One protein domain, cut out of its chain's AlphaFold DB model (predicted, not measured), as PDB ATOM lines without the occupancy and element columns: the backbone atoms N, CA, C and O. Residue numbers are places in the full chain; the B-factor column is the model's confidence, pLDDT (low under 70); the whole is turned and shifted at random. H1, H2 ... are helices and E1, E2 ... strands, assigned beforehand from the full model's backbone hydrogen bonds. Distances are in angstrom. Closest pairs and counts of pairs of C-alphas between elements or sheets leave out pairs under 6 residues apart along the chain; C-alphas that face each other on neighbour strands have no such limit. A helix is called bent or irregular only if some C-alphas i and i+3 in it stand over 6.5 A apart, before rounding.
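What this domain is: This is residues 340 to 378 and 519 to 664 of the 666 residues of an uncharacterized protein of Xenorhabdus sp. KK7.4 (UniProt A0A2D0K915). Two antiparallel sheets, one of five strands and one of three, make a sandwich only partly face to face, with their strands crossed; H3 packs on both sheets. H4a, the first arm of a bent helix, also packs on both, at E5 and E7, while residues 651 to 664, with the second arm H4b, stick out. The 185 printed residues, of mixed class, hold H1 H2 E1 E2 E3 E4 E5 E6 E7 E8 H3 H4 in chain order; the sheets run E1 E2 E3 E4 E5 and E6 E7 E8. The whole is compact, with a radius of gyration of the C-alphas of 17.4 A and spans of 51 by 43 by 30 A.

Where its parts are: Find C-alpha 365 at (-19.360, -19.235, 40.337), where E1 (365 to 368) begins the larger sheet, followed by E2 (372 to 376), E3 (520 to 524), E4 (529 to 532) and E5 (538 to 541). Next come E6 (546 to 550), E7 (558 to 567, 27.2 A) and E8 (573 to 579, 19.5 A). The helices are H1 (340 to 347), H2 (356 to 361), H3 (591 to 608, 25.8 A) and H4 (635 to 662). By its hydrogen bonds H4 was assigned as one helix, but it is bent, with C-alphas 648 and 651 6.9 A apart; H4a (635 to 648) is 20.1 A long, and H4b (651 to 662) ends at C-alpha 662 at (8.761, -4.631, 70.609). H1 is irregular, with C-alphas 341 and 344 7.6 A apart.

How they stand to each other: Begin between E2 and E3, where N 373 and O 523 are 2.9 A apart; E3 E4 E5 and E6 E7 E8 are meanders, each strand the antiparallel neighbour of the one before. In the second sheet, strongly twisted, N 564 of E7 and O 576 of E8 are 3.0 A apart. The sheets form a sandwich, two sheets face to face, their strands at 71 degrees; the C-alphas of Ser 538 and Phe 566, the closest of E5 and E7, are 4.5 A apart. H4a is on one face of the larger sheet, two layers, at a height over the sheet of 6.8 A. H3 only grazes both sheets, and with residues 596 to 604 it touches H1, about perpendicular at 78 degrees, closest at the C-alphas of Leu 346 and Ala 600, 4.9 A. H2 only grazes the larger sheet. Each O i to N i+4 pair is within hydrogen-bond range in H2 and H4a, against 2 of 4 in H1, 12 of 14 in H3 and 6 of 8 in H4b.

The domain as a whole: The farthest C-alphas, of Leu 624 and Asn 663, are 58.9 A apart. Residues 379 to 518 are not printed; C-alphas 378 and 519 are 6.2 A apart across the cut. The links E8 to H3 and H3 to H4 are long. Mean pLDDT of the printed part is 74.1, with low values at residues 549 to 559, 581 to 594, 622 to 633 and 649 to 664, among others.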
ATOM      1  N   ILE A 340      -8.478 -11.180  56.471       75.12
ATOM      2  CA  ILE A 340      -8.961 -10.138  57.386       75.12
ATOM      3  C   ILE A 340      -8.086  -8.873  57.397       75.12
ATOM      4  O   ILE A 340      -8.601  -7.767  57.489       75.12
ATOM      5  N   GLU A 341      -6.766  -8.993  57.226       74.25
ATOM      6  CA  GLU A 341      -5.854  -7.835  57.195       74.25
ATOM      7  C   GLU A 341      -6.041  -6.999  55.914       74.25
ATOM      8  O   GLU A 341      -5.682  -5.826  55.873       74.25
ATOM      9  N   GLN A 342      -6.616  -7.587  54.859       75.44
ATOM     10  CA  GLN A 342      -6.953  -6.900  53.607       75.44
ATOM     11  C   GLN A 342      -8.438  -6.519  53.514       75.44
ATOM     12  O   GLN A 342      -8.867  -5.985  52.490       75.44
ATOM     13  N   GLU A 343      -9.223  -6.776  54.562       79.50
ATOM     14  CA  GLU A 343     -10.674  -6.599  54.572       79.50
ATOM     15  C   GLU A 343     -11.085  -5.170  54.222       79.50
ATOM     16  O   GLU A 343     -11.850  -4.961  53.283       79.50
ATOM     17  N   GLU A 344     -10.526  -4.178  54.916       79.06
ATOM     18  CA  GLU A 344     -10.879  -2.773  54.714       79.06
ATOM     19  C   GLU A 344     -10.580  -2.315  53.275       79.06
ATOM     20  O   GLU A 344     -11.389  -1.635  52.639       79.06
ATOM     21  N   ASN A 345      -9.446  -2.751  52.718       80.69
ATOM     22  CA  ASN A 345      -9.036  -2.426  51.352       80.69
ATOM     23  C   ASN A 345      -9.929  -3.103  50.306       80.69
ATOM     24  O   ASN A 345     -10.292  -2.492  49.301       80.69
ATOM     25  N   LEU A 346     -10.303  -4.361  50.540       79.94
ATOM     26  CA  LEU A 346     -11.132  -5.138  49.623       79.94
ATOM     27  C   LEU A 346     -12.613  -4.736  49.694       79.94
ATOM     28  O   LEU A 346     -13.300  -4.803  48.677       79.94
ATOM     29  N   LEU A 347     -13.097  -4.255  50.844       83.00
ATOM     30  CA  LEU A 347     -14.449  -3.710  51.015       83.00
ATOM     31  C   LEU A 347     -14.633  -2.320  50.393       83.00
ATOM     32  O   LEU A 347     -15.767  -1.958  50.071       83.00
ATOM     33  N   LYS A 348     -13.548  -1.552  50.221       82.81
ATOM     34  CA  LYS A 348     -13.544  -0.263  49.503       82.81
ATOM     35  C   LYS A 348     -13.699  -0.429  47.988       82.81
ATOM     36  O   LYS A 348     -14.054   0.528  47.303       82.81
ATOM     37  N   LEU A 349     -13.451  -1.626  47.446       79.75
ATOM     38  CA  LEU A 349     -13.644  -1.890  46.022       79.75
ATOM     39  C   LEU A 349     -15.142  -1.920  45.680       79.75
ATOM     40  O   LEU A 349     -15.922  -2.550  46.394       79.75
ATOM     41  N   PRO A 350     -15.568  -1.285  44.573       70.81
ATOM     42  CA  PRO A 350     -16.977  -1.227  44.209       70.81
ATOM     43  C   PRO A 350     -17.494  -2.613  43.798       70.81
ATOM     44  O   PRO A 350     -17.323  -3.055  42.661       70.81
ATOM     45  N   THR A 351     -18.173  -3.296  44.715       75.00
ATOM     46  CA  THR A 351     -18.908  -4.537  44.454       75.00
ATOM     47  C   THR A 351     -20.381  -4.208  44.228       75.00
ATOM     48  O   THR A 351     -21.159  -4.022  45.157       75.00
ATOM     49  N   LYS A 352     -20.780  -4.089  42.956       83.94
ATOM     50  CA  LYS A 352     -22.204  -4.001  42.600       83.94
ATOM     51  C   LYS A 352     -22.825  -5.404  42.633       83.94
ATOM     52  O   LYS A 352     -22.185  -6.340  42.132       83.94
ATOM     53  N   PRO A 353     -24.049  -5.567  43.168       87.38
ATOM     54  CA  PRO A 353     -24.727  -6.853  43.169       87.38
ATOM     55  C   PRO A 353     -24.970  -7.306  41.729       87.38
ATOM     56  O   PRO A 353     -25.503  -6.562  40.906       87.38
ATOM     57  N   LYS A 354     -24.537  -8.528  41.416       89.19
ATOM     58  CA  LYS A 354     -24.575  -9.063  40.053       89.19
ATOM     59  C   LYS A 354     -25.952  -9.648  39.734       89.19
ATOM     60  O   LYS A 354     -26.561 -10.341  40.554       89.19
ATOM     61  N   SER A 355     -26.429  -9.402  38.518       90.69
ATOM     62  CA  SER A 355     -27.643 -10.005  37.955       90.69
ATOM     63  C   SER A 355     -27.434 -11.481  37.582       90.69
ATOM     64  O   SER A 355     -26.308 -11.930  37.360       90.69
ATOM     65  N   LYS A 356     -28.517 -12.251  37.402       87.00
ATOM     66  CA  LYS A 356     -28.451 -13.666  36.972       87.00
ATOM     67  C   LYS A 356     -27.613 -13.878  35.699       87.00
ATOM     68  O   LYS A 356     -26.902 -14.879  35.587       87.00
ATOM     69  N   ARG A 357     -27.663 -12.937  34.744       84.19
ATOM     70  CA  ARG A 357     -26.874 -12.985  33.497       84.19
ATOM     71  C   ARG A 357     -25.380 -12.789  33.765       84.19
ATOM     72  O   ARG A 357     -24.566 -13.526  33.214       84.19
ATOM     73  N   GLU A 358     -25.023 -11.858  34.644       84.25
ATOM     74  CA  GLU A 358     -23.634 -11.604  35.044       84.25
ATOM     75  C   GLU A 358     -23.059 -12.741  35.897       84.25
ATOM     76  O   GLU A 358     -21.903 -13.109  35.716       84.25
ATOM     77  N   LEU A 359     -23.866 -13.361  36.765       83.81
ATOM     78  CA  LEU A 359     -23.481 -14.561  37.521       83.81
ATOM     79  C   LEU A 359     -23.235 -15.759  36.593       83.81
ATOM     80  O   LEU A 359     -22.295 -16.524  36.801       83.81
ATOM     81  N   LYS A 360     -24.030 -15.901  35.522       81.31
ATOM     82  CA  LYS A 360     -23.793 -16.914  34.480       81.31
ATOM     83  C   LYS A 360     -22.487 -16.650  33.721       81.31
ATOM     84  O   LYS A 360     -21.777 -17.603  33.409       81.31
ATOM     85  N   ALA A 361     -22.158 -15.381  33.466       79.62
ATOM     86  CA  ALA A 361     -20.895 -14.971  32.850       79.62
ATOM     87  C   ALA A 361     -19.689 -15.090  33.803       79.62
ATOM     88  O   ALA A 361     -18.553 -15.231  33.350       79.62
ATOM     89  N   PHE A 362     -19.919 -15.081  35.118       79.12
ATOM     90  CA  PHE A 362     -18.885 -15.288  36.123       79.12
ATOM     91  C   PHE A 362     -18.495 -16.770  36.174       79.12
ATOM     92  O   PHE A 362     -19.038 -17.578  36.929       79.12
ATOM     93  N   SER A 363     -17.549 -17.152  35.312       71.88
ATOM     94  CA  SER A 363     -17.178 -18.548  35.042       71.88
ATOM     95  C   SER A 363     -16.812 -19.356  36.295       71.88
ATOM     96  O   SER A 363     -17.056 -20.562  36.313       71.88
ATOM     97  N   MET A 364     -16.317 -18.699  37.345       79.00
ATOM     98  CA  MET A 364     -15.932 -19.315  38.620       79.00
ATOM     99  C   MET A 364     -17.112 -19.673  39.519       79.00
ATOM    100  O   MET A 364     -16.968 -20.542  40.365       79.00
ATOM    101  N   LEU A 365     -18.267 -19.021  39.395       86.19
ATOM    102  CA  LEU A 365     -19.360 -19.235  40.337       86.19
ATOM    103  C   LEU A 365     -20.172 -20.479  39.972       86.19
ATOM    104  O   LEU A 365     -20.766 -20.552  38.894       86.19
ATOM    105  N   LYS A 366     -20.220 -21.453  40.884       86.69
ATOM    106  CA  LYS A 366     -21.066 -22.646  40.756       86.69
ATOM    107  C   LYS A 366     -22.437 -22.411  41.368       86.69
ATOM    108  O   LYS A 366     -23.444 -22.683  40.715       86.69
ATOM    109  N   SER A 367     -22.477 -21.894  42.591       91.25
ATOM    110  CA  SER A 367     -23.722 -21.525  43.257       91.25
ATOM    111  C   SER A 367     -23.510 -20.475  44.339       91.25
ATOM    112  O   SER A 367     -22.418 -20.367  44.885       91.25
ATOM    113  N   ILE A 368     -24.555 -19.719  44.654       92.38
ATOM    114  CA  ILE A 368     -24.601 -18.769  45.766       92.38
ATOM    115  C   ILE A 368     -26.026 -18.692  46.311       92.38
ATOM    116  O   ILE A 368     -26.985 -18.610  45.540       92.38
ATOM    117  N   ASN A 369     -26.143 -18.726  47.634       93.06
ATOM    118  CA  ASN A 369     -27.357 -18.435  48.393       93.06
ATOM    119  C   ASN A 369     -26.980 -17.678  49.685       93.06
ATOM    120  O   ASN A 369     -25.848 -17.210  49.818       93.06
ATOM    121  N   ASP A 370     -27.907 -17.517  50.630       91.31
ATOM    122  CA  ASP A 370     -27.650 -16.752  51.862       91.31
ATOM    123  C   ASP A 370     -26.679 -17.430  52.845       91.31
ATOM    124  O   ASP A 370     -26.080 -16.739  53.674       91.31
ATOM    125  N   LYS A 371     -26.490 -18.751  52.722       90.06
ATOM    126  CA  LYS A 371     -25.665 -19.569  53.624       90.06
ATOM    127  C   LYS A 371     -24.289 -19.892  53.047       90.06
ATOM    128  O   LYS A 371     -23.287 -19.829  53.753       90.06
ATOM    129  N   GLN A 372     -24.243 -20.266  51.770       92.31
ATOM    130  CA  GLN A 372     -23.055 -20.784  51.109       92.31
ATOM    131  C   GLN A 372     -22.817 -20.176  49.723       92.31
ATOM    132  O   GLN A 372     -23.731 -19.977  48.915       92.31
ATOM    133  N   CYS A 373     -21.538 -19.965  49.418       91.81
ATOM    134  CA  CYS A 373     -21.050 -19.617  48.090       91.81
ATOM    135  C   CYS A 373     -20.040 -20.667  47.620       91.81
ATOM    136  O   CYS A 373     -19.052 -20.945  48.296       91.81
ATOM    137  N   VAL A 374     -20.270 -21.239  46.438       90.69
ATOM    138  CA  VAL A 374     -19.444 -22.303  45.857       90.69
ATOM    139  C   VAL A 374     -18.751 -21.792  44.602       90.69
ATOM    140  O   VAL A 374     -19.402 -21.431  43.615       90.69
ATOM    141  N   LEU A 375     -17.421 -21.808  44.624       88.12
ATOM    142  CA  LEU A 375     -16.555 -21.390  43.527       88.12
ATOM    143  C   LEU A 375     -15.818 -22.593  42.921       88.12
ATOM    144  O   LEU A 375     -15.397 -23.506  43.626       88.12
ATOM    145  N   ILE A 376     -15.647 -22.586  41.602       81.06
ATOM    146  CA  ILE A 376     -14.907 -23.576  40.817       81.06
ATOM    147  C   ILE A 376     -13.460 -23.090  40.673       81.06
ATOM    148  O   ILE A 376     -13.211 -21.955  40.270       81.06
ATOM    149  N   GLY A 377     -12.508 -23.957  41.004       71.25
ATOM    150  CA  GLY A 377     -11.072 -23.757  40.852       71.25
ATOM    151  C   GLY A 377     -10.555 -24.170  39.474       71.25
ATOM    152  O   GLY A 377     -11.138 -23.856  38.436       71.25
ATOM    153  N   ARG A 378      -9.401 -24.848  39.442       64.25
ATOM    154  CA  ARG A 378      -8.663 -25.152  38.209       64.25
ATOM    155  C   ARG A 378      -9.460 -26.036  37.248       64.25
ATOM    156  O   ARG A 378      -9.513 -27.250  37.408       64.25
ATOM    157  N   ASP A 519     -11.816 -29.197  41.539       73.81
ATOM    158  CA  ASP A 519     -11.425 -28.436  42.720       73.81
ATOM    159  C   ASP A 519     -12.489 -27.358  42.949       73.81
ATOM    160  O   ASP A 519     -12.628 -26.440  42.142       73.81
ATOM    161  N   ILE A 520     -13.270 -27.481  44.019       84.94
ATOM    162  CA  ILE A 520     -14.244 -26.468  44.434       84.94
ATOM    163  C   ILE A 520     -13.814 -25.860  45.764       84.94
ATOM    164  O   ILE A 520     -13.230 -26.543  46.605       84.94
ATOM    165  N   ILE A 521     -14.109 -24.578  45.945       88.69
ATOM    166  CA  ILE A 521     -14.121 -23.923  47.252       88.69
ATOM    167  C   ILE A 521     -15.572 -23.720  47.650       88.69
ATOM    168  O   ILE A 521     -16.377 -23.240  46.852       88.69
ATOM    169  N   ILE A 522     -15.869 -24.043  48.899       91.62
ATOM    170  CA  ILE A 522     -17.120 -23.735  49.569       91.62
ATOM    171  C   ILE A 522     -16.800 -22.699  50.643       91.62
ATOM    172  O   ILE A 522     -15.911 -22.891  51.471       91.62
ATOM    173  N   ILE A 523     -17.500 -21.575  50.575       92.62
ATOM    174  CA  ILE A 523     -17.481 -20.519  51.580       92.62
ATOM    175  C   ILE A 523     -18.779 -20.662  52.353       92.62
ATOM    176  O   ILE A 523     -19.851 -20.429  51.788       92.62
ATOM    177  N   ASP A 524     -18.673 -21.070  53.611       91.44
ATOM    178  CA  ASP A 524     -19.801 -21.197  54.521       91.44
ATOM    179  C   ASP A 524     -19.851 -19.967  55.426       91.44
ATOM    180  O   ASP A 524     -18.955 -19.723  56.241       91.44
ATOM    181  N   ARG A 525     -20.890 -19.158  55.234       89.62
ATOM    182  CA  ARG A 525     -21.062 -17.897  55.948       89.62
ATOM    183  C   ARG A 525     -21.564 -18.110  57.372       89.62
ATOM    184  O   ARG A 525     -21.182 -17.338  58.248       89.62
ATOM    185  N   GLU A 526     -22.399 -19.119  57.612       88.62
ATOM    186  CA  GLU A 526     -22.939 -19.393  58.952       88.62
ATOM    187  C   GLU A 526     -21.818 -19.853  59.885       88.62
ATOM    188  O   GLU A 526     -21.689 -19.347  60.995       88.62
ATOM    189  N   ARG A 527     -20.951 -20.748  59.396       87.19
ATOM    190  CA  ARG A 527     -19.812 -21.273  60.162       87.19
ATOM    191  C   ARG A 527     -18.552 -20.395  60.080       87.19
ATOM    192  O   ARG A 527     -17.595 -20.647  60.804       87.19
ATOM    193  N   GLN A 528     -18.534 -19.373  59.216       89.12
ATOM    194  CA  GLN A 528     -17.366 -18.513  58.947       89.12
ATOM    195  C   GLN A 528     -16.116 -19.310  58.524       89.12
ATOM    196  O   GLN A 528     -14.984 -18.989  58.903       89.12
ATOM    197  N   ILE A 529     -16.314 -20.355  57.718       90.75
ATOM    198  CA  ILE A 529     -15.247 -21.243  57.238       90.75
ATOM    199  C   ILE A 529     -15.152 -21.229  55.716       90.75
ATOM    200  O   ILE A 529     -16.138 -21.082  54.991       90.75
ATOM    201  N   ILE A 530     -13.935 -21.430  55.223       91.31
ATOM    202  CA  ILE A 530     -13.642 -21.646  53.812       91.31
ATOM    203  C   ILE A 530     -12.992 -23.018  53.703       91.31
ATOM    204  O   ILE A 530     -11.949 -23.263  54.310       91.31
ATOM    205  N   PHE A 531     -13.584 -23.914  52.919       92.38
ATOM    206  CA  PHE A 531     -13.042 -25.255  52.744       92.38
ATOM    207  C   PHE A 531     -13.117 -25.742  51.300       92.38
ATOM    208  O   PHE A 531     -13.900 -25.267  50.479       92.38
ATOM    209  N   SER A 532     -12.256 -26.699  50.974       89.31
ATOM    210  CA  SER A 532     -12.189 -27.357  49.679       89.31
ATOM    211  C   SER A 532     -12.244 -28.873  49.880       89.31
ATOM    212  O   SER A 532     -11.267 -29.449  50.370       89.31
ATOM    213  N   PRO A 533     -13.346 -29.543  49.492       78.38
ATOM    214  CA  PRO A 533     -13.526 -30.991  49.614       78.38
ATOM    215  C   PRO A 533     -12.786 -31.778  48.511       78.38
ATOM    216  O   PRO A 533     -13.272 -32.793  48.023       78.38
ATOM    217  N   SER A 534     -11.625 -31.290  48.063       72.00
ATOM    218  CA  SER A 534     -10.787 -31.985  47.075       72.00
ATOM    219  C   SER A 534     -10.200 -33.290  47.647       72.00
ATOM    220  O   SER A 534     -10.410 -33.612  48.814       72.00
ATOM    221  N   LEU A 535      -9.386 -34.011  46.860       66.81
ATOM    222  CA  LEU A 535      -8.620 -35.199  47.298       66.81
ATOM    223  C   LEU A 535      -7.913 -35.023  48.657       66.81
ATOM    224  O   LEU A 535      -7.679 -36.000  49.361       66.81
ATOM    225  N   LYS A 536      -7.563 -33.784  49.017       79.06
ATOM    226  CA  LYS A 536      -7.143 -33.410  50.368       79.06
ATOM    227  C   LYS A 536      -8.103 -32.351  50.891       79.06
ATOM    228  O   LYS A 536      -8.049 -31.202  50.440       79.06
ATOM    229  N   LEU A 537      -8.967 -32.741  51.827       86.69
ATOM    230  CA  LEU A 537      -9.857 -31.810  52.510       86.69
ATOM    231  C   LEU A 537      -9.008 -30.716  53.149       86.69
ATOM    232  O   LEU A 537      -8.149 -30.995  53.981       86.69
ATOM    233  N   SER A 538      -9.213 -29.488  52.689       88.50
ATOM    234  CA  SER A 538      -8.482 -28.328  53.184       88.50
ATOM    235  C   SER A 538      -9.474 -27.319  53.728       88.50
ATOM    236  O   SER A 538     -10.436 -27.010  53.032       88.50
ATOM    237  N   ALA A 539      -9.249 -26.796  54.925       91.31
ATOM    238  CA  ALA A 539     -10.137 -25.855  55.592       91.31
ATOM    239  C   ALA A 539      -9.343 -24.730  56.268       91.31
ATOM    240  O   ALA A 539      -8.152 -24.866  56.556       91.31
ATOM    241  N   ALA A 540     -10.005 -23.599  56.476       89.62
ATOM    242  CA  ALA A 540      -9.547 -22.504  57.319       89.62
ATOM    243  C   ALA A 540     -10.768 -21.710  57.803       89.62
ATOM    244  O   ALA A 540     -11.742 -21.568  57.055       89.62
ATOM    245  N   ARG A 541     -10.716 -21.139  59.013       88.50
ATOM    246  CA  ARG A 541     -11.655 -20.067  59.379       88.50
ATOM    247  C   ARG A 541     -11.378 -18.848  58.502       88.50
ATOM    248  O   ARG A 541     -10.238 -18.629  58.092       88.50
ATOM    249  N   TYR A 542     -12.394 -18.027  58.250       83.56
ATOM    250  CA  TYR A 542     -12.262 -16.784  57.481       83.56
ATOM    251  C   TYR A 542     -11.072 -15.929  57.954       83.56
ATOM    252  O   TYR A 542     -10.265 -15.483  57.143       83.56
ATOM    253  N   GLN A 543     -10.905 -15.806  59.273       80.25
ATOM    254  CA  GLN A 543      -9.836 -15.029  59.910       80.25
ATOM    255  C   GLN A 543      -8.430 -15.615  59.690       80.25
ATOM    256  O   GLN A 543      -7.439 -14.898  59.770       80.25
ATOM    257  N   GLN A 544      -8.339 -16.917  59.407       81.38
ATOM    258  CA  GLN A 544      -7.090 -17.671  59.261       81.38
ATOM    259  C   GLN A 544      -6.744 -17.965  57.794       81.38
ATOM    260  O   GLN A 544      -5.642 -18.433  57.492       81.38
ATOM    261  N   ALA A 545      -7.672 -17.717  56.866       82.88
ATOM    262  CA  ALA A 545      -7.435 -17.888  55.443       82.88
ATOM    263  C   ALA A 545      -6.413 -16.847  54.964       82.88
ATOM    264  O   ALA A 545      -6.621 -15.644  55.098       82.88
ATOM    265  N   GLY A 546      -5.297 -17.303  54.396       80.94
ATOM    266  CA  GLY A 546      -4.268 -16.406  53.865       80.94
ATOM    267  C   GLY A 546      -4.537 -16.032  52.411       80.94
ATOM    268  O   GLY A 546      -5.070 -16.837  51.642       80.94
ATOM    269  N   ILE A 547      -4.108 -14.847  51.985       78.31
ATOM    270  CA  ILE A 547      -4.035 -14.531  50.557       78.31
ATOM    271  C   ILE A 547      -2.733 -15.095  50.002       78.31
ATOM    272  O   ILE A 547      -1.641 -14.834  50.506       78.31
ATOM    273  N   SER A 548      -2.842 -15.893  48.941       74.50
ATOM    274  CA  SER A 548      -1.662 -16.360  48.231       74.50
ATOM    275  C   SER A 548      -1.271 -15.340  47.170       74.50
ATOM    276  O   SER A 548      -2.116 -14.873  46.407       74.50
ATOM    277  N   TYR A 549       0.015 -15.007  47.105       67.38
ATOM    278  CA  TYR A 549       0.548 -14.065  46.130       67.38
ATOM    279  C   TYR A 549       1.371 -14.778  45.052       67.38
ATOM    280  O   TYR A 549       2.116 -15.727  45.323       67.38
ATOM    281  N   GLN A 550       1.249 -14.320  43.809       58.53
ATOM    282  CA  GLN A 550       2.118 -14.706  42.712       58.53
ATOM    283  C   GLN A 550       3.486 -14.055  42.928       58.53
ATOM    284  O   GLN A 550       3.589 -12.850  43.144       58.53
ATOM    285  N   PHE A 551       4.541 -14.864  42.861       51.03
ATOM    286  CA  PHE A 551       5.915 -14.408  43.052       51.03
ATOM    287  C   PHE A 551       6.322 -13.483  41.887       51.03
ATOM    288  O   PHE A 551       6.623 -13.968  40.795       51.03
ATOM    289  N   THR A 552       6.310 -12.165  42.104       40.62
ATOM    290  CA  THR A 552       6.919 -11.156  41.218       40.62
ATOM    291  C   THR A 552       7.808 -10.213  42.042       40.62
ATOM    292  O   THR A 552       7.416  -9.880  43.156       40.62
ATOM    293  N   PRO A 553       8.984  -9.777  41.552       38.16
ATOM    294  CA  PRO A 553      10.064  -9.228  42.387       38.16
ATOM    295  C   PRO A 553       9.989  -7.702  42.643       38.16
ATOM    296  O   PRO A 553      11.014  -7.040  42.705       38.16
ATOM    297  N   LEU A 554       8.798  -7.114  42.777       39.03
ATOM    298  CA  LEU A 554       8.589  -5.668  43.024       39.03
ATOM    299  C   LEU A 554       7.423  -5.473  44.019       39.03
ATOM    300  O   LEU A 554       6.667  -6.429  44.208       39.03
ATOM    301  N   PRO A 555       7.236  -4.283  44.639       36.44
ATOM    302  CA  PRO A 555       6.439  -4.067  45.864       36.44
ATOM    303  C   PRO A 555       4.915  -4.236  45.694       36.44
ATOM    304  O   PRO A 555       4.131  -3.845  46.550       36.44
ATOM    305  N   GLN A 556       4.480  -4.844  44.592       45.00
ATOM    306  CA  GLN A 556       3.096  -5.176  44.282       45.00
ATOM    307  C   GLN A 556       3.003  -6.679  43.994       45.00
ATOM    308  O   GLN A 556       2.802  -7.111  42.854       45.00
ATOM    309  N   SER A 557       3.213  -7.503  45.023       51.59
ATOM    310  CA  SER A 557       2.922  -8.936  44.945       51.59
ATOM    311  C   SER A 557       1.437  -9.117  44.621       51.59
ATOM    312  O   SER A 557       0.579  -8.552  45.296       51.59
ATOM    313  N   LYS A 558       1.111  -9.868  43.561       64.62
ATOM    314  CA  LYS A 558      -0.266  -9.940  43.036       64.62
ATOM    315  C   LYS A 558      -1.034 -11.104  43.653       64.62
ATOM    316  O   LYS A 558      -0.486 -12.204  43.654       64.62
ATOM    317  N   PRO A 559      -2.273 -10.920  44.129       65.06
ATOM    318  CA  PRO A 559      -3.063 -12.028  44.649       65.06
ATOM    319  C   PRO A 559      -3.342 -13.073  43.555       65.06
ATOM    320  O   PRO A 559      -3.782 -12.743  42.457       65.06
ATOM    321  N   ASP A 560      -3.063 -14.340  43.857       70.00
ATOM    322  CA  ASP A 560      -3.146 -15.508  42.961       70.00
ATOM    323  C   ASP A 560      -4.227 -16.500  43.439       70.00
ATOM    324  O   ASP A 560      -4.796 -17.267  42.655       70.00
ATOM    325  N   GLY A 561      -4.555 -16.481  44.733       80.75
ATOM    326  CA  GLY A 561      -5.471 -17.444  45.328       80.75
ATOM    327  C   GLY A 561      -5.641 -17.307  46.839       80.75
ATOM    328  O   GLY A 561      -5.332 -16.270  47.424       80.75
ATOM    329  N   LEU A 562      -6.128 -18.381  47.457       83.69
ATOM    330  CA  LEU A 562      -6.313 -18.511  48.902       83.69
ATOM    331  C   LEU A 562      -5.417 -19.618  49.461       83.69
ATOM    332  O   LEU A 562      -5.176 -20.635  48.807       83.69
ATOM    333  N   ILE A 563      -4.918 -19.413  50.672       83.56
ATOM    334  CA  ILE A 563      -4.161 -20.394  51.442       83.56
ATOM    335  C   ILE A 563      -5.130 -21.070  52.408       83.56
ATOM    336  O   ILE A 563      -5.718 -20.406  53.258       83.56
ATOM    337  N   LEU A 564      -5.275 -22.385  52.259       87.00
ATOM    338  CA  LEU A 564      -6.058 -23.254  53.140       87.00
ATOM    339  C   LEU A 564      -5.129 -24.286  53.784       87.00
ATOM    340  O   LEU A 564      -4.026 -24.518  53.282       87.00
ATOM    341  N   TYR A 565      -5.574 -24.936  54.855       86.75
ATOM    342  CA  TYR A 565      -4.764 -25.902  55.596       86.75
ATOM    343  C   TYR A 565      -5.367 -27.296  55.528       86.75
ATOM    344  O   TYR A 565      -6.579 -27.447  55.472       86.75
ATOM    345  N   PHE A 566      -4.522 -28.320  55.510       87.69
ATOM    346  CA  PHE A 566      -4.937 -29.717  55.568       87.69
ATOM    347  C   PHE A 566      -3.990 -30.507  56.465       87.69
ATOM    348  O   PHE A 566      -2.825 -30.140  56.639       87.69
ATOM    349  N   ILE A 567      -4.475 -31.626  56.989       84.25
ATOM    350  CA  ILE A 567      -3.667 -32.560  57.769       84.25
ATOM    351  C   ILE A 567      -3.200 -33.686  56.847       84.25
ATOM    352  O   ILE A 567      -3.983 -34.281  56.109       84.25
ATOM    353  N   SER A 568      -1.890 -33.936  56.818       82.50
ATOM    354  CA  SER A 568      -1.324 -35.047  56.050       82.50
ATOM    355  C   SER A 568      -1.517 -36.382  56.772       82.50
ATOM    356  O   SER A 568      -1.727 -36.408  57.979       82.50
ATOM    357  N   ASN A 569      -1.317 -37.503  56.071       77.44
ATOM    358  CA  ASN A 569      -1.381 -38.851  56.659       77.44
ATOM    359  C   ASN A 569      -0.424 -39.063  57.853       77.44
ATOM    360  O   ASN A 569      -0.568 -40.033  58.581       77.44
ATOM    361  N   LYS A 570       0.564 -38.178  58.049       77.50
ATOM    362  CA  LYS A 570       1.486 -38.189  59.197       77.50
ATOM    363  C   LYS A 570       1.034 -37.270  60.342       77.50
ATOM    364  O   LYS A 570       1.870 -36.829  61.119       77.50
ATOM    365  N   ASN A 571      -0.244 -36.898  60.373       77.75
ATOM    366  CA  ASN A 571      -0.845 -35.968  61.329       77.75
ATOM    367  C   ASN A 571      -0.121 -34.612  61.452       77.75
ATOM    368  O   ASN A 571      -0.050 -34.011  62.515       77.75
ATOM    369  N   THR A 572       0.461 -34.130  60.350       78.00
ATOM    370  CA  THR A 572       1.122 -32.817  60.301       78.00
ATOM    371  C   THR A 572       0.271 -31.834  59.516       78.00
ATOM    372  O   THR A 572      -0.252 -32.193  58.458       78.00
ATOM    373  N   LEU A 573       0.162 -30.601  60.014       79.25
ATOM    374  CA  LEU A 573      -0.560 -29.513  59.362       79.25
ATOM    375  C   LEU A 573       0.269 -28.917  58.214       79.25
ATOM    376  O   LEU A 573       1.403 -28.467  58.406       79.25
ATOM    377  N   TRP A 574      -0.308 -28.879  57.017       81.31
ATOM    378  CA  TRP A 574       0.297 -28.315  55.813       81.31
ATOM    379  C   TRP A 574      -0.614 -27.265  55.196       81.31
ATOM    380  O   TRP A 574      -1.833 -27.400  55.205       81.31
ATOM    381  N   SER A 575      -0.020 -26.240  54.586       79.62
ATOM    382  CA  SER A 575      -0.764 -25.275  53.783       79.62
ATOM    383  C   SER A 575      -0.803 -25.685  52.310       79.62
ATOM    384  O   SER A 575       0.181 -26.152  51.722       79.62
ATOM    385  N   THR A 576      -1.957 -25.480  51.688       79.69
ATOM    386  CA  THR A 576      -2.171 -25.606  50.250       79.69
ATOM    387  C   THR A 576      -2.630 -24.273  49.678       79.69
ATOM    388  O   THR A 576      -3.284 -23.477  50.345       79.69
ATOM    389  N   ASN A 577      -2.260 -24.010  48.427       78.88
ATOM    390  CA  ASN A 577      -2.658 -22.796  47.726       78.88
ATOM    391  C   ASN A 577      -3.723 -23.152  46.690       78.88
ATOM    392  O   ASN A 577      -3.407 -23.772  45.667       78.88
ATOM    393  N   PHE A 578      -4.950 -22.722  46.952       77.56
ATOM    394  CA  PHE A 578      -6.049 -22.810  46.014       77.56
ATOM    395  C   PHE A 578      -6.008 -21.633  45.043       77.56
ATOM    396  O   PHE A 578      -6.182 -20.479  45.430       77.56
ATOM    397  N   ARG A 579      -5.810 -21.929  43.756       75.12
ATOM    398  CA  ARG A 579      -5.744 -20.921  42.691       75.12
ATOM    399  C   ARG A 579      -7.046 -20.842  41.913       75.12
ATOM    400  O   ARG A 579      -7.536 -21.856  41.416       75.12
ATOM    401  N   PHE A 580      -7.524 -19.623  41.697       72.94
ATOM    402  CA  PHE A 580      -8.635 -19.367  40.784       72.94
ATOM    403  C   PHE A 580      -8.125 -19.424  39.338       72.94
ATOM    404  O   PHE A 580      -7.205 -18.698  38.968       72.94
ATOM    405  N   HIS A 581      -8.672 -20.305  38.499       64.69
ATOM    406  CA  HIS A 581      -8.191 -20.454  37.123       64.69
ATOM    407  C   HIS A 581      -9.003 -19.615  36.148       64.69
ATOM    408  O   HIS A 581     -10.049 -20.044  35.666       64.69
ATOM    409  N   ILE A 582      -8.512 -18.422  35.825       60.62
ATOM    410  CA  ILE A 582      -9.145 -17.563  34.826       60.62
ATOM    411  C   ILE A 582      -8.901 -18.193  33.452       60.62
ATOM    412  O   ILE A 582      -7.782 -18.149  32.927       60.62
ATOM    413  N   THR A 583      -9.932 -18.825  32.878       49.62
ATOM    414  CA  THR A 583      -9.907 -19.231  31.470       49.62
ATOM    415  C   THR A 583      -9.584 -17.992  30.647       49.62
ATOM    416  O   THR A 583     -10.174 -16.932  30.857       49.62
ATOM    417  N   LYS A 584      -8.596 -18.091  29.747       45.03
ATOM    418  CA  LYS A 584      -8.339 -17.029  28.773       45.03
ATOM    419  C   LYS A 584      -9.665 -16.789  28.048       45.03
ATOM    420  O   LYS A 584     -10.048 -17.605  27.216       45.03
ATOM    421  N   CYS A 585     -10.373 -15.703  28.353       38.31
ATOM    422  CA  CYS A 585     -11.251 -15.143  27.342       38.31
ATOM    423  C   CYS A 585     -10.331 -14.863  26.157       38.31
ATOM    424  O   CYS A 585      -9.298 -14.213  26.326       38.31
ATOM    425  N   LEU A 586     -10.686 -15.379  24.983       34.94
ATOM    426  CA  LEU A 586      -9.994 -15.122  23.718       34.94
ATOM    427  C   LEU A 586      -9.881 -13.615  23.389       34.94
ATOM    428  O   LEU A 586      -9.219 -13.251  22.429       34.94
ATOM    429  N   TRP A 587     -10.451 -12.740  24.226       37.84
ATOM    430  CA  TRP A 587     -10.520 -11.298  24.061       37.84
ATOM    431  C   TRP A 587     -10.040 -10.549  25.327       37.84
ATOM    432  O   TRP A 587     -10.783 -10.301  26.275       37.84
ATOM    433  N   GLY A 588      -8.747 -10.210  25.351       37.78
ATOM    434  CA  GLY A 588      -8.244  -8.869  25.689       37.78
ATOM    435  C   GLY A 588      -8.293  -8.268  27.109       37.78
ATOM    436  O   GLY A 588      -7.674  -7.222  27.285       37.78
ATOM    437  N   LYS A 589      -8.945  -8.827  28.142       44.28
ATOM    438  CA  LYS A 589      -8.913  -8.195  29.494       44.28
ATOM    439  C   LYS A 589      -7.709  -8.620  30.353       44.28
ATOM    440  O   LYS A 589      -7.392  -9.803  30.480       44.28
ATOM    441  N   LYS A 590      -7.034  -7.632  30.970       48.31
ATOM    442  CA  LYS A 590      -5.865  -7.803  31.859       48.31
ATOM    443  C   LYS A 590      -6.228  -8.691  33.066       48.31
ATOM    444  O   LYS A 590      -7.119  -8.349  33.833       48.31
ATOM    445  N   ARG A 591      -5.472  -9.777  33.293       49.31
ATOM    446  CA  ARG A 591      -5.622 -10.751  34.410       49.31
ATOM    447  C   ARG A 591      -5.733 -10.150  35.824       49.31
ATOM    448  O   ARG A 591      -6.189 -10.843  36.724       49.31
ATOM    449  N   HIS A 592      -5.266  -8.920  36.030       51.47
ATOM    450  CA  HIS A 592      -5.093  -8.314  37.350       51.47
ATOM    451  C   HIS A 592      -6.417  -8.008  38.060       51.47
ATOM    452  O   HIS A 592      -6.525  -8.281  39.251       51.47
ATOM    453  N   SER A 593      -7.406  -7.431  37.371       59.84
ATOM    454  CA  SER A 593      -8.624  -6.970  38.054       59.84
ATOM    455  C   SER A 593      -9.436  -8.149  38.601       59.84
ATOM    456  O   SER A 593      -9.986  -8.088  39.689       59.84
ATOM    457  N   ILE A 594      -9.387  -9.285  37.908       68.69
ATOM    458  CA  ILE A 594     -10.273 -10.422  38.145       68.69
ATOM    459  C   ILE A 594      -9.968 -11.153  39.467       68.69
ATOM    460  O   ILE A 594     -10.898 -11.564  40.149       68.69
ATOM    461  N   HIS A 595      -8.700 -11.323  39.866       72.81
ATOM    462  CA  HIS A 595      -8.373 -12.006  41.133       72.81
ATOM    463  C   HIS A 595      -8.745 -11.165  42.358       72.81
ATOM    464  O   HIS A 595      -9.353 -11.682  43.293       72.81
ATOM    465  N   THR A 596      -8.432  -9.869  42.323       75.50
ATOM    466  CA  THR A 596      -8.817  -8.920  43.373       75.50
ATOM    467  C   THR A 596     -10.339  -8.757  43.431       75.50
ATOM    468  O   THR A 596     -10.905  -8.750  44.517       75.50
ATOM    469  N   GLU A 597     -11.029  -8.730  42.283       80.50
ATOM    470  CA  GLU A 597     -12.498  -8.742  42.210       80.50
ATOM    471  C   GLU A 597     -13.102 -10.016  42.823       80.50
ATOM    472  O   GLU A 597     -14.112  -9.933  43.516       80.50
ATOM    473  N   ILE A 598     -12.499 -11.194  42.603       83.94
ATOM    474  CA  ILE A 598     -12.946 -12.453  43.225       83.94
ATOM    475  C   ILE A 598     -12.763 -12.391  44.744       83.94
ATOM    476  O   ILE A 598     -13.666 -12.774  45.479       83.94
ATOM    477  N   GLN A 599     -11.626 -11.900  45.231       84.44
ATOM    478  CA  GLN A 599     -11.385 -11.771  46.670       84.44
ATOM    479  C   GLN A 599     -12.339 -10.763  47.314       84.44
ATOM    480  O   GLN A 599     -12.956 -11.079  48.327       84.44
ATOM    481  N   ALA A 600     -12.537  -9.603  46.684       85.12
ATOM    482  CA  ALA A 600     -13.525  -8.619  47.112       85.12
ATOM    483  C   ALA A 600     -14.938  -9.213  47.117       85.12
ATOM    484  O   ALA A 600     -15.684  -9.005  48.069       85.12
ATOM    485  N   PHE A 601     -15.297 -10.011  46.107       88.44
ATOM    486  CA  PHE A 601     -16.569 -10.735  46.059       88.44
ATOM    487  C   PHE A 601     -16.721 -11.707  47.239       88.44
ATOM    488  O   PHE A 601     -17.765 -11.711  47.883       88.44
ATOM    489  N   ILE A 602     -15.686 -12.491  47.561       88.50
ATOM    490  CA  ILE A 602     -15.698 -13.435  48.691       88.50
ATOM    491  C   ILE A 602     -15.874 -12.695  50.022       88.50
ATOM    492  O   ILE A 602     -16.745 -13.059  50.804       88.50
ATOM    493  N   ILE A 603     -15.094 -11.639  50.263       87.19
ATOM    494  CA  ILE A 603     -15.159 -10.863  51.510       87.19
ATOM    495  C   ILE A 603     -16.504 -10.152  51.646       87.19
ATOM    496  O   ILE A 603     -17.162 -10.251  52.681       87.19
ATOM    497  N   THR A 604     -16.957  -9.484  50.581       88.06
ATOM    498  CA  THR A 604     -18.254  -8.795  50.573       88.06
ATOM    499  C   THR A 604     -19.381  -9.796  50.858       88.06
ATOM    500  O   THR A 604     -20.266  -9.506  51.658       88.06
ATOM    501  N   TYR A 605     -19.312 -11.008  50.295       90.38
ATOM    502  CA  TYR A 605     -20.272 -12.073  50.577       90.38
ATOM    503  C   TYR A 605     -20.260 -12.529  52.045       90.38
ATOM    504  O   TYR A 605     -21.325 -12.622  52.654       90.38
ATOM    505  N   ILE A 606     -19.084 -12.797  52.618       87.50
ATOM    506  CA  ILE A 606     -18.952 -13.279  54.002       87.50
ATOM    507  C   ILE A 606     -19.498 -12.238  54.990       87.50
ATOM    508  O   ILE A 606     -20.323 -12.571  55.843       87.50
ATOM    509  N   ILE A 607     -19.109 -10.970  54.820       86.94
ATOM    510  CA  ILE A 607     -19.413  -9.885  55.762       86.94
ATOM    511  C   ILE A 607     -20.810  -9.308  55.523       86.94
ATOM    512  O   ILE A 607     -21.664  -9.325  56.408       86.94
ATOM    513  N   LYS A 608     -21.070  -8.809  54.309       89.69
ATOM    514  CA  LYS A 608     -22.303  -8.078  53.963       89.69
ATOM    515  C   LYS A 608     -23.425  -8.999  53.459       89.69
ATOM    516  O   LYS A 608     -24.551  -8.546  53.264       89.69
ATOM    517  N   GLY A 609     -23.148 -10.288  53.257       89.38
ATOM    518  CA  GLY A 609     -24.129 -11.291  52.836       89.38
ATOM    519  C   GLY A 609     -24.449 -11.269  51.340       89.38
ATOM    520  O   GLY A 609     -24.035 -10.379  50.598       89.38
ATOM    521  N   LYS A 610     -25.241 -12.245  50.879       93.69
ATOM    522  CA  LYS A 610     -25.601 -12.435  49.459       93.69
ATOM    523  C   LYS A 610     -26.086 -11.161  48.766       93.69
ATOM    524  O   LYS A 610     -25.625 -10.877  47.664       93.69
ATOM    525  N   LYS A 611     -26.978 -10.391  49.407       91.12
ATOM    526  CA  LYS A 611     -27.614  -9.190  48.824       91.12
ATOM    527  C   LYS A 611     -26.605  -8.141  48.337       91.12
ATOM    528  O   LYS A 611     -26.919  -7.363  47.444       91.12
ATOM    529  N   SER A 612     -25.394  -8.140  48.894       88.75
ATOM    530  CA  SER A 612     -24.317  -7.224  48.503       88.75
ATOM    531  C   SER A 612     -23.571  -7.641  47.227       88.75
ATOM    532  O   SER A 612     -22.957  -6.806  46.570       88.75
ATOM    533  N   VAL A 613     -23.637  -8.919  46.843       89.25
ATOM    534  CA  VAL A 613     -22.868  -9.485  45.720       89.25
ATOM    535  C   VAL A 613     -23.743 -10.099  44.628       89.25
ATOM    536  O   VAL A 613     -23.288 -10.268  43.494       89.25
ATOM    537  N   SER A 614     -25.000 -10.409  44.940       90.88
ATOM    538  CA  SER A 614     -25.942 -11.082  44.051       90.88
ATOM    539  C   SER A 614     -27.374 -10.612  44.293       90.88
ATOM    540  O   SER A 614     -27.831 -10.559  45.435       90.88
ATOM    541  N   LEU A 615     -28.101 -10.329  43.208       90.62
ATOM    542  CA  LEU A 615     -29.526  -9.975  43.260       90.62
ATOM    543  C   LEU A 615     -30.438 -11.195  43.455       90.62
ATOM    544  O   LEU A 615     -31.559 -11.059  43.932       90.62
ATOM    545  N   THR A 616     -29.973 -12.389  43.077       90.25
ATOM    546  CA  THR A 616     -30.765 -13.627  43.117       90.25
ATOM    547  C   THR A 616     -29.941 -14.791  43.647       90.25
ATOM    548  O   THR A 616     -28.712 -14.784  43.559       90.25
ATOM    549  N   ASP A 617     -30.602 -15.844  44.119       91.31
ATOM    550  CA  ASP A 617     -29.924 -17.131  44.260       91.31
ATOM    551  C   ASP A 617     -29.510 -17.637  42.880       91.31
ATOM    552  O   ASP A 617     -30.179 -17.409  41.864       91.31
ATOM    553  N   PHE A 618     -28.364 -18.303  42.826       91.62
ATOM    554  CA  PHE A 618     -27.849 -18.842  41.583       91.62
ATOM    555  C   PHE A 618     -27.288 -20.231  41.821       91.62
ATOM    556  O   PHE A 618     -26.533 -20.467  42.758       91.62
ATOM    557  N   LYS A 619     -27.640 -21.152  40.930       89.62
ATOM    558  CA  LYS A 619     -27.059 -22.487  40.849       89.62
ATOM    559  C   LYS A 619     -26.873 -22.803  39.377       89.62
ATOM    560  O   LYS A 619     -27.822 -22.767  38.596       89.62
ATOM    561  N   ARG A 620     -25.635 -23.073  38.983       83.50
ATOM    562  CA  ARG A 620     -25.325 -23.541  37.635       83.50
ATOM    563  C   ARG A 620     -25.888 -24.954  37.487       83.50
ATOM    564  O   ARG A 620     -25.707 -25.775  38.386       83.50
ATOM    565  N   GLY A 621     -26.567 -25.222  36.370       73.81
ATOM    566  CA  GLY A 621     -27.053 -26.564  36.054       73.81
ATOM    567  C   GLY A 621     -25.910 -27.570  36.168       73.81
ATOM    568  O   GLY A 621     -24.799 -27.300  35.697       73.81
ATOM    569  N   SER A 622     -26.154 -28.689  36.846       60.62
ATOM    570  CA  SER A 622     -25.202 -29.793  36.882       60.62
ATOM    571  C   SER A 622     -24.973 -30.247  35.451       60.62
ATOM    572  O   SER A 622     -25.908 -30.632  34.756       60.62
ATOM    573  N   SER A 623     -23.733 -30.162  34.986       58.28
ATOM    574  CA  SER A 623     -23.390 -30.801  33.726       58.28
ATOM    575  C   SER A 623     -23.495 -32.306  33.919       58.28
ATOM    576  O   SER A 623     -22.958 -32.830  34.896       58.28
ATOM    577  N   LEU A 624     -24.144 -32.978  32.970       49.69
ATOM    578  CA  LEU A 624     -24.248 -34.439  32.900       49.69
ATOM    579  C   LEU A 624     -22.882 -35.141  33.016       49.69
ATOM    580  O   LEU A 624     -22.810 -36.267  33.490       49.69
ATOM    581  N   PHE A 625     -21.799 -34.454  32.649       48.81
ATOM    582  CA  PHE A 625     -20.452 -35.014  32.557       48.81
ATOM    583  C   PHE A 625     -19.539 -34.686  33.744       48.81
ATOM    584  O   PHE A 625     -18.406 -35.155  33.786       48.81
ATOM    585  N   TRP A 626     -19.981 -33.870  34.707       52.53
ATOM    586  CA  TRP A 626     -19.120 -33.420  35.806       52.53
ATOM    587  C   TRP A 626     -19.754 -33.736  37.158       52.53
ATOM    588  O   TRP A 626     -20.551 -32.956  37.688       52.53
ATOM    589  N   ARG A 627     -19.358 -34.867  37.753       49.59
ATOM    590  CA  ARG A 627     -19.720 -35.193  39.135       49.59
ATOM    591  C   ARG A 627     -18.974 -34.239  40.071       49.59
ATOM    592  O   ARG A 627     -17.750 -34.124  40.036       49.59
ATOM    593  N   THR A 628     -19.715 -33.523  40.912       52.34
ATOM    594  CA  THR A 628     -19.119 -32.942  42.120       52.34
ATOM    595  C   THR A 628     -18.702 -34.115  42.995       52.34
ATOM    596  O   THR A 628     -19.509 -35.031  43.141       52.34
ATOM    597  N   GLY A 629     -17.477 -34.128  43.530       53.38
ATOM    598  CA  GLY A 629     -17.075 -35.178  44.470       53.38
ATOM    599  C   GLY A 629     -18.148 -35.336  45.549       53.38
ATOM    600  O   GLY A 629     -18.644 -34.331  46.064       53.38
ATOM    601  N   SER A 630     -18.570 -36.573  45.819       53.16
ATOM    602  CA  SER A 630     -19.461 -36.845  46.943       53.16
ATOM    603  C   SER A 630     -18.725 -36.438  48.210       53.16
ATOM    604  O   SER A 630     -17.618 -36.918  48.462       53.16
ATOM    605  N   LEU A 631     -19.318 -35.525  48.974       58.94
ATOM    606  CA  LEU A 631     -18.843 -35.213  50.311       58.94
ATOM    607  C   LEU A 631     -18.818 -36.528  51.115       58.94
ATOM    608  O   LEU A 631     -19.830 -37.225  51.156       58.94
ATOM    609  N   SER A 632     -17.667 -36.917  51.678       62.50
ATOM    610  CA  SER A 632     -17.601 -38.086  52.565       62.50
ATOM    611  C   SER A 632     -18.432 -37.834  53.824       62.50
ATOM    612  O   SER A 632     -18.520 -36.688  54.263       62.50
ATOM    613  N   PHE A 633     -18.987 -38.891  54.419       60.78
ATOM    614  CA  PHE A 633     -19.854 -38.785  55.598       60.78
ATOM    615  C   PHE A 633     -19.178 -38.086  56.803       60.78
ATOM    616  O   PHE A 633     -19.859 -37.363  57.519       60.78
ATOM    617  N   ASP A 634     -17.843 -38.140  56.929       78.06
ATOM    618  CA  ASP A 634     -17.102 -37.554  58.070       78.06
ATOM    619  C   ASP A 634     -16.466 -36.178  57.780       78.06
ATOM    620  O   ASP A 634     -15.413 -35.833  58.324       78.06
ATOM    621  N   ILE A 635     -17.004 -35.396  56.836       82.88
ATOM    622  CA  ILE A 635     -16.368 -34.113  56.476       82.88
ATOM    623  C   ILE A 635     -16.375 -33.127  57.631       82.88
ATOM    624  O   ILE A 635     -15.353 -32.484  57.848       82.88
ATOM    625  N   ASP A 636     -17.483 -33.020  58.358       85.44
ATOM    626  CA  ASP A 636     -17.595 -32.059  59.453       85.44
ATOM    627  C   ASP A 636     -16.569 -32.365  60.555       85.44
ATOM    628  O   ASP A 636     -15.817 -31.476  60.943       85.44
ATOM    629  N   GLU A 637     -16.414 -33.633  60.947       86.69
ATOM    630  CA  GLU A 637     -15.399 -34.055  61.924       86.69
ATOM    631  C   GLU A 637     -13.970 -33.750  61.447       86.69
ATOM    632  O   GLU A 637     -13.146 -33.221  62.194       86.69
ATOM    633  N   LYS A 638     -13.665 -34.019  60.171       86.75
ATOM    634  CA  LYS A 638     -12.337 -33.730  59.610       86.75
ATOM    635  C   LYS A 638     -12.066 -32.234  59.475       86.75
ATOM    636  O   LYS A 638     -10.917 -31.826  59.637       86.75
ATOM    637  N   ILE A 639     -13.081 -31.423  59.157       89.06
ATOM    638  CA  ILE A 639     -12.963 -29.960  59.164       89.06
ATOM    639  C   ILE A 639     -12.636 -29.506  60.583       89.06
ATOM    640  O   ILE A 639     -11.630 -28.826  60.758       89.06
ATOM    641  N   GLU A 640     -13.412 -29.925  61.582       89.56
ATOM    642  CA  GLU A 640     -13.183 -29.544  62.979       89.56
ATOM    643  C   GLU A 640     -11.798 -29.976  63.471       89.56
ATOM    644  O   GLU A 640     -11.095 -29.184  64.091       89.56
ATOM    645  N   HIS A 641     -11.328 -31.171  63.104       88.56
ATOM    646  CA  HIS A 641      -9.973 -31.619  63.428       88.56
ATOM    647  C   HIS A 641      -8.886 -30.729  62.795       88.56
ATOM    648  O   HIS A 641      -7.914 -30.364  63.459       88.56
ATOM    649  N   ILE A 642      -9.048 -30.329  61.525       87.81
ATOM    650  CA  ILE A 642      -8.132 -29.386  60.859       87.81
ATOM    651  C   ILE A 642      -8.151 -28.025  61.559       87.81
ATOM    652  O   ILE A 642      -7.088 -27.437  61.762       87.81
ATOM    653  N   LEU A 643      -9.337 -27.522  61.910       89.19
ATOM    654  CA  LEU A 643      -9.494 -26.224  62.562       89.19
ATOM    655  C   LEU A 643      -8.920 -26.232  63.982       89.19
ATOM    656  O   LEU A 643      -8.181 -25.315  64.319       89.19
ATOM    657  N   ALA A 644      -9.156 -27.280  64.769       87.69
ATOM    658  CA  ALA A 644      -8.599 -27.426  66.112       87.69
ATOM    659  C   ALA A 644      -7.062 -27.459  66.096       87.69
ATOM    660  O   ALA A 644      -6.410 -26.812  66.913       87.69
ATOM    661  N   GLU A 645      -6.462 -28.174  65.141       84.88
ATOM    662  CA  GLU A 645      -5.003 -28.225  65.002       84.88
ATOM    663  C   GLU A 645      -4.416 -26.897  64.496       84.88
ATOM    664  O   GLU A 645      -3.304 -26.512  64.864       84.88
ATOM    665  N   LEU A 646      -5.172 -26.162  63.677       83.44
ATOM    666  CA  LEU A 646      -4.820 -24.810  63.255       83.44
ATOM    667  C   LEU A 646      -4.919 -23.812  64.425       83.44
ATOM    668  O   LEU A 646      -4.029 -22.975  64.584       83.44
ATOM    669  N   ASP A 647      -5.939 -23.943  65.276       83.38
ATOM    670  CA  ASP A 647      -6.168 -23.111  66.463       83.38
ATOM    671  C   ASP A 647      -5.040 -23.292  67.502       83.38
ATOM    672  O   ASP A 647      -4.567 -22.304  68.065       83.38
ATOM    673  N   LYS A 648      -4.493 -24.507  67.668       82.56
ATOM    674  CA  LYS A 648      -3.315 -24.761  68.529       82.56
ATOM    675  C   LYS A 648      -2.054 -24.000  68.104       82.56
ATOM    676  O   LYS A 648      -1.223 -23.683  68.948       82.56
ATOM    677  N   ARG A 649      -1.895 -23.696  66.811       68.94
ATOM    678  CA  ARG A 649      -0.753 -22.923  66.281       68.94
ATOM    679  C   ARG A 649      -0.949 -21.412  66.327       68.94
ATOM    680  O   ARG A 649       0.012 -20.668  66.143       68.94
ATOM    681  N   ASN A 650      -2.174 -20.946  66.535       64.25
ATOM    682  CA  ASN A 650      -2.502 -19.526  66.539       64.25
ATOM    683  C   ASN A 650      -1.765 -18.708  67.632       64.25
ATOM    684  O   ASN A 650      -1.311 -17.611  67.299       64.25
ATOM    685  N   PRO A 651      -1.550 -19.199  68.877       55.62
ATOM    686  CA  PRO A 651      -0.759 -18.462  69.871       55.62
ATOM    687  C   PRO A 651       0.719 -18.306  69.477       55.62
ATOM    688  O   PRO A 651       1.246 -17.206  69.591       55.62
ATOM    689  N   GLU A 652       1.361 -19.319  68.879       50.50
ATOM    690  CA  GLU A 652       2.745 -19.206  68.371       50.50
ATOM    691  C   GLU A 652       2.876 -18.203  67.208       50.50
ATOM    692  O   GLU A 652       3.923 -17.579  67.014       50.50
ATOM    693  N   ILE A 653       1.813 -18.046  66.409       51.38
ATOM    694  CA  ILE A 653       1.742 -17.066  65.316       51.38
ATOM    695  C   ILE A 653       1.545 -15.643  65.869       51.38
ATOM    696  O   ILE A 653       2.046 -14.690  65.268       51.38
ATOM    697  N   GLN A 654       0.857 -15.481  67.006       47.84
ATOM    698  CA  GLN A 654       0.686 -14.182  67.666       47.84
ATOM    699  C   GLN A 654       1.895 -13.771  68.529       47.84
ATOM    700  O   GLN A 654       2.319 -12.622  68.429       47.84
ATOM    701  N   GLU A 655       2.530 -14.683  69.276       43.31
ATOM    702  CA  GLU A 655       3.745 -14.409  70.075       43.31
ATOM    703  C   GLU A 655       4.961 -14.034  69.213       43.31
ATOM    704  O   GLU A 655       5.739 -13.131  69.545       43.31
ATOM    705  N   LYS A 656       5.111 -14.662  68.038       44.09
ATOM    706  CA  LYS A 656       6.127 -14.249  67.055       44.09
ATOM    707  C   LYS A 656       5.876 -12.855  66.478       44.09
ATOM    708  O   LYS A 656       6.812 -12.256  65.961       44.09
ATOM    709  N   LYS A 657       4.645 -12.333  66.551       42.97
ATOM    710  CA  LYS A 657       4.295 -10.983  66.080       42.97
ATOM    711  C   LYS A 657       4.501  -9.919  67.163       42.97
ATOM    712  O   LYS A 657       4.972  -8.836  66.824       42.97
ATOM    713  N   THR A 658       4.195 -10.192  68.435       38.25
ATOM    714  CA  THR A 658       4.435  -9.244  69.546       38.25
ATOM    715  C   THR A 658       5.924  -9.047  69.822       38.25
ATOM    716  O   THR A 658       6.378  -7.905  69.858       38.25
ATOM    717  N   SER A 659       6.711 -10.127  69.856       37.22
ATOM    718  CA  SER A 659       8.177 -10.047  70.014       37.22
ATOM    719  C   SER A 659       8.885  -9.318  68.861       37.22
ATOM    720  O   SER A 659       9.928  -8.696  69.059       37.22
ATOM    721  N   HIS A 660       8.321  -9.330  67.649       35.25
ATOM    722  CA  HIS A 660       8.863  -8.564  66.522       35.25
ATOM    723  C   HIS A 660       8.475  -7.079  66.548       35.25
ATOM    724  O   HIS A 660       9.197  -6.261  65.981       35.25
ATOM    725  N   LYS A 661       7.357  -6.725  67.197       35.53
ATOM    726  CA  LYS A 661       6.871  -5.342  67.316       35.53
ATOM    727  C   LYS A 661       7.601  -4.570  68.421       35.53
ATOM    728  O   LYS A 661       7.902  -3.401  68.220       35.53
ATOM    729  N   GLU A 662       7.942  -5.222  69.533       35.84
ATOM    730  CA  GLU A 662       8.761  -4.631  70.609       35.84
ATOM    731  C   GLU A 662      10.224  -4.412  70.181       35.84
ATOM    732  O   GLU A 662      10.827  -3.398  70.519       35.84
ATOM    733  N   ASN A 663      10.760  -5.286  69.324       37.81
ATOM    734  CA  ASN A 663      12.098  -5.130  68.736       37.81
ATOM    735  C   ASN A 663      12.170  -4.109  67.581       37.81
ATOM    736  O   ASN A 663      13.247  -3.875  67.048       37.81
ATOM    737  N   ALA A 664      11.037  -3.548  67.149       36.09
ATOM    738  CA  ALA A 664      10.979  -2.487  66.137       36.09
ATOM    739  C   ALA A 664      10.642  -1.106  66.739       36.09
ATOM    740  O   ALA A 664      10.611  -0.114  66.013       36.09
TER     741      ALA A 664